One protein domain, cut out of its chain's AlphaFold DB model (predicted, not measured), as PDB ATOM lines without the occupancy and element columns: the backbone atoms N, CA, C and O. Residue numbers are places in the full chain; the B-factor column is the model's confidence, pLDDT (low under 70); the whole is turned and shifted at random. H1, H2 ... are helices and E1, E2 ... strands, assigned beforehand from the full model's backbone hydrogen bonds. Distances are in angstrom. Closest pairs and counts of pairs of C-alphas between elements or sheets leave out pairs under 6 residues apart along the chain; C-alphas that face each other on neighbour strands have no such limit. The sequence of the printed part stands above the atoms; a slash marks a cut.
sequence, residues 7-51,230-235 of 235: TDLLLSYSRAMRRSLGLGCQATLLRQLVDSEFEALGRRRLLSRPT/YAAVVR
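AT A GLANCE: This is residues 7 to 51 and 230 to 235 of the 235 residues of an uncharacterized protein of Kribbella sp. 16K104 (UniProt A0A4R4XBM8). A small antiparallel sheet, E1 - E3 - E2, has H1 and H2 on one face, making two layers; residues 19 to 24 of kinked H1 stick out. The printed part has 51 residues, with two named helices and three named strands in the order H1, E1, H2, E2, E3 along the chain; it is mixed in class and compact, with a radius of gyration of the C-alphas of 10.7 A, and spans 30 by 18 by 18 A. E1, H2, E2 form a split strand-helix-strand unit, E3 between its same-way strands, with a right-handed crossover.

HOW THE PARTS SIT: Start at inner strand E3, residues 230 to 234, antiparallel to E1, residues 28 to 33, and E2, residues 45 to 51; N 30 and O 232 are 2.8 A apart, N 49 and O 231 2.9 A, within hydrogen-bond range. H2, residues 35 to 44, is on the sheet, over E3 and E2, at a height over the sheet of 8.3 A; its closest C-alpha pair with E3 is Arg 44 and Val 234, 6.3 A. H1, residues 7 to 24, is on the sheet; its closest C-alpha pair with E1 is Ser 14 and Thr 28, 6.0 A. Within hydrogen-bond range are 12 of 14 O i to N i+4 pairs in H1 and 3 of 6 in H2.

IN THESE COORDINATES: Find C-alpha 7 at (242.723, 247.038, 226.366); H1 runs 22.5 A, with a kink of 57 degrees near residue 18. E2 runs 15.4 A; E3 ends at C-alpha 234, (249.749, 239.656, 222.377).

THE WHOLE: Residues 52 to 229 are not printed; C-alphas 51 and 230 are 5.2 A apart across the cut. No printed residue is under 70 in pLDDT.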
ATOM      1  N   THR A   7     242.375 248.191 227.203       85.88
ATOM      2  CA  THR A   7     242.723 247.038 226.366       85.88
ATOM      3  C   THR A   7     242.957 247.434 224.908       85.88
ATOM      4  O   THR A   7     243.951 247.020 224.308       85.88
ATOM      5  N   ASP A   8     242.084 248.255 224.323       88.19
ATOM      6  CA  ASP A   8     242.243 248.703 222.937       88.19
ATOM      7  C   ASP A   8     243.445 249.636 222.775       88.19
ATOM      8  O   ASP A   8     244.166 249.526 221.777       88.19
ATOM      9  N   LEU A   9     243.726 250.475 223.779       89.69
ATOM     10  CA  LEU A   9     244.938 251.289 223.835       89.69
ATOM     11  C   LEU A   9     246.194 250.409 223.839       89.69
ATOM     12  O   LEU A   9     247.085 250.616 223.014       89.69
ATOM     13  N   LEU A  10     246.250 249.389 224.701       87.88
ATOM     14  CA  LEU A  10     247.380 248.456 224.785       87.88
ATOM     15  C   LEU A  10     247.581 247.678 223.478       87.88
ATOM     16  O   LEU A  10     248.711 247.501 223.019       87.88
ATOM     17  N   LEU A  11     246.494 247.251 222.832       88.62
ATOM     18  CA  LEU A  11     246.558 246.573 221.537       88.62
ATOM     19  C   LEU A  11     246.954 247.517 220.398       88.62
ATOM     20  O   LEU A  11     247.606 247.092 219.443       88.62
ATOM     21  N   SER A  12     246.535 248.781 220.451       91.06
ATOM     22  CA  SER A  12     246.964 249.811 219.500       91.06
ATOM     23  C   SER A  12     248.459 250.093 219.653       91.06
ATOM     24  O   SER A  12     249.192 250.072 218.662       91.06
ATOM     25  N   TYR A  13     248.927 250.230 220.897       90.25
ATOM     26  CA  TYR A  13     250.338 250.375 221.238       90.25
ATOM     27  C   TYR A  13     251.165 249.181 220.748       90.25
ATOM     28  O   TYR A  13     252.135 249.387 220.026       90.25
ATOM     29  N   SER A  14     250.750 247.937 221.029       89.44
ATOM     30  CA  SER A  14     251.441 246.726 220.545       89.44
ATOM     31  C   SER A  14     251.597 246.742 219.021       89.44
ATOM     32  O   SER A  14     252.700 246.602 218.490       89.44
ATOM     33  N   ARG A  15     250.509 247.030 218.293       89.75
ATOM     34  CA  ARG A  15     250.533 247.139 216.826       89.75
ATOM     35  C   ARG A  15     251.455 248.259 216.335       89.75
ATOM     36  O   ARG A  15     252.160 248.069 215.346       89.75
ATOM     37  N   ALA A  16     251.458 249.416 216.995       92.00
ATOM     38  CA  ALA A  16     252.322 250.539 216.640       92.00
ATOM     39  C   ALA A  16     253.806 250.222 216.882       92.00
ATOM     40  O   ALA A  16     254.624 250.443 215.990       92.00
ATOM     41  N   MET A  17     254.138 249.627 218.029       91.38
ATOM     42  CA  MET A  17     255.502 249.206 218.358       91.38
ATOM     43  C   MET A  17     256.035 248.190 217.356       91.38
ATOM     44  O   MET A  17     257.174 248.306 216.917       91.38
ATOM     45  N   ARG A  18     255.203 247.248 216.908       90.31
ATOM     46  CA  ARG A  18     255.582 246.293 215.861       90.31
ATOM     47  C   ARG A  18     255.854 246.928 214.513       90.31
ATOM     48  O   ARG A  18     256.791 246.528 213.835       90.31
ATOM     49  N   ARG A  19     255.033 247.901 214.108       90.62
ATOM     50  CA  ARG A  19     255.278 248.646 212.866       90.62
ATOM     51  C   ARG A  19     256.583 249.434 212.939       90.62
ATOM     52  O   ARG A  19     257.288 249.498 211.943       90.62
ATOM     53  N   SER A  20     256.896 249.994 214.106       94.00
ATOM     54  CA  SER A  20     258.106 250.793 214.325       94.00
ATOM     55  C   SER A  20     259.378 249.938 214.424       94.00
ATOM     56  O   SER A  20     260.386 250.247 213.799       94.00
ATOM     57  N   LEU A  21     259.331 248.833 215.174       93.50
ATOM     58  CA  LEU A  21     260.497 247.992 215.475       93.50
ATOM     59  C   LEU A  21     260.662 246.792 214.525       93.50
ATOM     60  O   LEU A  21     261.659 246.070 214.608       93.50
ATOM     61  N   GLY A  22     259.690 246.539 213.644       88.19
ATOM     62  CA  GLY A  22     259.710 245.428 212.694       88.19
ATOM     63  C   GLY A  22     259.912 244.074 213.379       88.19
ATOM     64  O   GLY A  22     259.242 243.740 214.358       88.19
ATOM     65  N   LEU A  23     260.874 243.289 212.883       84.50
ATOM     66  CA  LEU A  23     261.210 241.972 213.441       84.50
ATOM     67  C   LEU A  23     261.774 242.033 214.873       84.50
ATOM     68  O   LEU A  23     261.761 241.014 215.561       84.50
ATOM     69  N   GLY A  24     262.215 243.208 215.340       85.19
ATOM     70  CA  GLY A  24     262.693 243.423 216.708       85.19
ATOM     71  C   GLY A  24     261.590 243.377 217.773       85.19
ATOM     72  O   GLY A  24     261.889 243.297 218.961       85.19
ATOM     73  N   CYS A  25     260.314 243.392 217.372       88.12
ATOM     74  CA  CYS A  25     259.165 243.246 218.264       88.12
ATOM     75  C   CYS A  25     258.195 242.210 217.677       88.12
ATOM     76  O   CYS A  25     257.316 242.528 216.883       88.12
ATOM     77  N   GLN A  26     258.359 240.934 218.028       87.12
ATOM     78  CA  GLN A  26     257.479 239.869 217.515       87.12
ATOM     79  C   GLN A  26     256.140 239.797 218.264       87.12
ATOM     80  O   GLN A  26     255.107 239.432 217.687       87.12
ATOM     81  N   ALA A  27     256.164 240.152 219.547       90.38
ATOM     82  CA  ALA A  27     255.023 240.144 220.444       90.38
ATOM     83  C   ALA A  27     255.264 241.092 221.626       90.38
ATOM     84  O   ALA A  27     256.407 241.419 221.951       90.38
ATOM     85  N   THR A  28     254.181 241.481 222.293       91.50
ATOM     86  CA  THR A  28     254.197 242.336 223.479       91.50
ATOM     87  C   THR A  28     253.721 241.545 224.692       91.50
ATOM     88  O   THR A  28     252.663 240.916 224.651       91.50
ATOM     89  N   LEU A  29     254.486 241.589 225.785       92.88
ATOM     90  CA  LEU A  29     254.072 241.050 227.079       92.88
ATOM     91  C   LEU A  29     253.315 242.125 227.865       92.88
ATOM     92  O   LEU A  29     253.913 243.072 228.374       92.88
ATOM     93  N   LEU A  30     252.009 241.940 228.005       92.44
ATOM     94  CA  LEU A  30     251.178 242.708 228.921       92.44
ATOM     95  C   LEU A  30     251.244 242.043 230.299       92.44
ATOM     96  O   LEU A  30     251.035 240.834 230.416       92.44
ATOM     97  N   ARG A  31     251.563 242.810 231.343       91.94
ATOM     98  CA  ARG A  31     251.652 242.316 232.726       91.94
ATOM     99  C   ARG A  31     250.642 243.031 233.608       91.94
ATOM    100  O   ARG A  31     250.333 244.184 233.346       91.94
ATOM    101  N   GLN A  32     250.266 242.372 234.704       91.50
ATOM    102  CA  GLN A  32     249.390 242.924 235.745       91.50
ATOM    103  C   GLN A  32     247.972 243.232 235.246       91.50
ATOM    104  O   GLN A  32     247.328 244.137 235.766       91.50
ATOM    105  N   LEU A  33     247.497 242.456 234.269       93.06
ATOM    106  CA  LEU A  33     246.128 242.548 233.772       93.06
ATOM    107  C   LEU A  33     245.157 242.103 234.863       93.06
ATOM    108  O   LEU A  33     245.387 241.058 235.480       93.06
ATOM    109  N   VAL A  34     244.084 242.859 235.072       92.19
ATOM    110  CA  VAL A  34     242.940 242.415 235.890       92.19
ATOM    111  C   VAL A  34     242.000 241.527 235.070       92.19
ATOM    112  O   VAL A  34     242.125 241.471 233.847       92.19
ATOM    113  N   ASP A  35     241.047 240.849 235.716       92.50
ATOM    114  CA  ASP A  35     240.108 239.925 235.054       92.50
ATOM    115  C   ASP A  35     239.421 240.538 233.827       92.50
ATOM    116  O   ASP A  35     239.413 239.938 232.758       92.50
ATOM    117  N   SER A  36     238.895 241.761 233.939       91.00
ATOM    118  CA  SER A  36     238.179 242.412 232.834       91.00
ATOM    119  C   SER A  36     239.074 242.673 231.620       91.00
ATOM    120  O   SER A  36     238.665 242.437 230.485       91.00
ATOM    121  N   GLU A  37     240.311 243.121 231.839       92.00
ATOM    122  CA  GLU A  37     241.297 243.351 230.780       92.00
ATOM    123  C   GLU A  37     241.778 242.029 230.188       92.00
ATOM    124  O   GLU A  37     241.893 241.890 228.967       92.00
ATOM    125  N   PHE A  38     242.034 241.048 231.056       92.50
ATOM    126  CA  PHE A  38     242.423 239.711 230.662       92.50
ATOM    127  C   PHE A  38     241.361 239.110 229.752       92.50
ATOM    128  O   PHE A  38     241.699 238.763 228.621       92.50
ATOM    129  N   GLU A  39     240.099 239.068 230.179       92.06
ATOM    130  CA  GLU A  39     238.974 238.535 229.410       92.06
ATOM    131  C   GLU A  39     238.733 239.306 228.117       92.06
ATOM    132  O   GLU A  39     238.588 238.685 227.059       92.06
ATOM    133  N   ALA A  40     238.815 240.640 228.158       91.62
ATOM    134  CA  ALA A  40     238.665 241.482 226.976       91.62
ATOM    135  C   ALA A  40     239.649 241.109 225.858       91.62
ATOM    136  O   ALA A  40     239.296 241.205 224.682       91.62
ATOM    137  N   LEU A  41     240.860 240.625 226.159       91.44
ATOM    138  CA  LEU A  41     241.785 240.167 225.115       91.44
ATOM    139  C   LEU A  41     241.226 238.979 224.303       91.44
ATOM    140  O   LEU A  41     241.519 238.863 223.112       91.44
ATOM    141  N   GLY A  42     240.391 238.123 224.895       89.25
ATOM    142  CA  GLY A  42     239.798 236.946 224.257       89.25
ATOM    143  C   GLY A  42     240.817 236.080 223.503       89.25
ATOM    144  O   GLY A  42     241.906 235.767 223.985       89.25
ATOM    145  N   ARG A  43     240.494 235.732 222.253       88.31
ATOM    146  CA  ARG A  43     241.365 234.932 221.369       88.31
ATOM    147  C   ARG A  43     242.621 235.667 220.876       88.31
ATOM    148  O   ARG A  43     243.426 235.073 220.170       88.31
ATOM    149  N   ARG A  44     242.809 236.948 221.224       88.19
ATOM    150  CA  ARG A  44     243.989 237.743 220.826       88.19
ATOM    151  C   ARG A  44     245.240 237.401 221.648       88.19
ATOM    152  O   ARG A  44     246.335 237.845 221.309       88.19
ATOM    153  N   ARG A  45     245.086 236.617 222.720       89.50
ATOM    154  CA  ARG A  45     246.173 236.124 223.577       89.50
ATOM    155  C   ARG A  45     246.873 234.941 222.901       89.50
ATOM    156  O   ARG A  45     246.226 233.945 222.602       89.50
ATOM    157  N   LEU A  46     248.188 235.025 222.715       89.31
ATOM    158  CA  LEU A  46     249.005 233.890 222.265       89.31
ATOM    159  C   LEU A  46     249.321 232.931 223.417       89.31
ATOM    160  O   LEU A  46     249.239 231.717 223.279       89.31
ATOM    161  N   LEU A  47     249.704 233.503 224.556       93.56
ATOM    162  CA  LEU A  47     250.046 232.801 225.786       93.56
ATOM    163  C   LEU A  47     249.555 233.640 226.957       93.56
ATOM    164  O   LEU A  47     249.570 234.869 226.889       93.56
ATOM    165  N   SER A  48     249.150 232.987 228.041       94.94
ATOM    166  CA  SER A  48     248.859 233.683 229.290       94.94
ATOM    167  C   SER A  48     249.139 232.832 230.518       94.94
ATOM    168  O   SER A  48     249.162 231.600 230.445       94.94
ATOM    169  N   ARG A  49     249.378 233.508 231.642       95.62
ATOM    170  CA  ARG A  49     249.589 232.901 232.956       95.62
ATOM    171  C   ARG A  49     248.989 233.786 234.053       95.62
ATOM    172  O   ARG A  49     249.117 235.009 233.956       95.62
ATOM    173  N   PRO A  50     248.403 233.194 235.107       95.25
ATOM    174  CA  PRO A  50     248.220 233.891 236.372       95.25
ATOM    175  C   PRO A  50     249.571 234.383 236.912       95.25
ATOM    176  O   PRO A  50     250.610 233.762 236.684       95.25
ATOM    177  N   THR A  51     249.545 235.497 237.630       92.50
ATOM    178  CA  THR A  51     250.682 236.093 238.345       92.50
ATOM    179  C   THR A  51     250.295 236.318 239.801       92.50
ATOM    180  O   THR A  51     249.153 236.057 240.184       92.50
ATOM    181  N   TYR A 230     247.038 238.717 235.797       95.38
ATOM    182  CA  TYR A 230     247.525 237.910 234.688       95.38
ATOM    183  C   TYR A 230     248.659 238.605 233.942       95.38
ATOM    184  O   TYR A 230     248.803 239.832 233.929       95.38
ATOM    185  N   ALA A 231     249.462 237.788 233.275       95.56
ATOM    186  CA  ALA A 231     250.327 238.216 232.195       95.56
ATOM    187  C   ALA A 231     249.872 237.539 230.901       95.56
ATOM    188  O   ALA A 231     249.561 236.343 230.898       95.56
ATOM    189  N   ALA A 232     249.837 238.291 229.806       95.50
ATOM    190  CA  ALA A 232     249.444 237.790 228.498       95.50
ATOM    191  C   ALA A 232     250.379 238.310 227.407       95.50
ATOM    192  O   ALA A 232     250.782 239.471 227.404       95.50
ATOM    193  N   VAL A 233     250.700 237.439 226.457       94.94
ATOM    194  CA  VAL A 233     251.446 237.791 225.251       94.94
ATOM    195  C   VAL A 233     250.448 238.068 224.138       94.94
ATOM    196  O   VAL A 233     249.615 237.216 223.823       94.94
ATOM    197  N   VAL A 234     250.553 239.245 223.531       92.56
ATOM    198  CA  VAL A 234     249.749 239.656 222.377       92.56
ATOM    199  C   VAL A 234     250.640 239.937 221.182       92.56
ATOM    200  O   VAL A 234     251.830 240.230 221.319       92.56
ATOM    201  N   ARG A 235     250.052 239.824 219.997       86.38
ATOM    202  CA  ARG A 235     250.679 240.293 218.769       86.38
ATOM    203  C   ARG A 235     250.500 241.785 218.569       86.38
ATOM    204  O   ARG A 235     249.810 242.480 219.342       86.38
TER     205      ARG A 235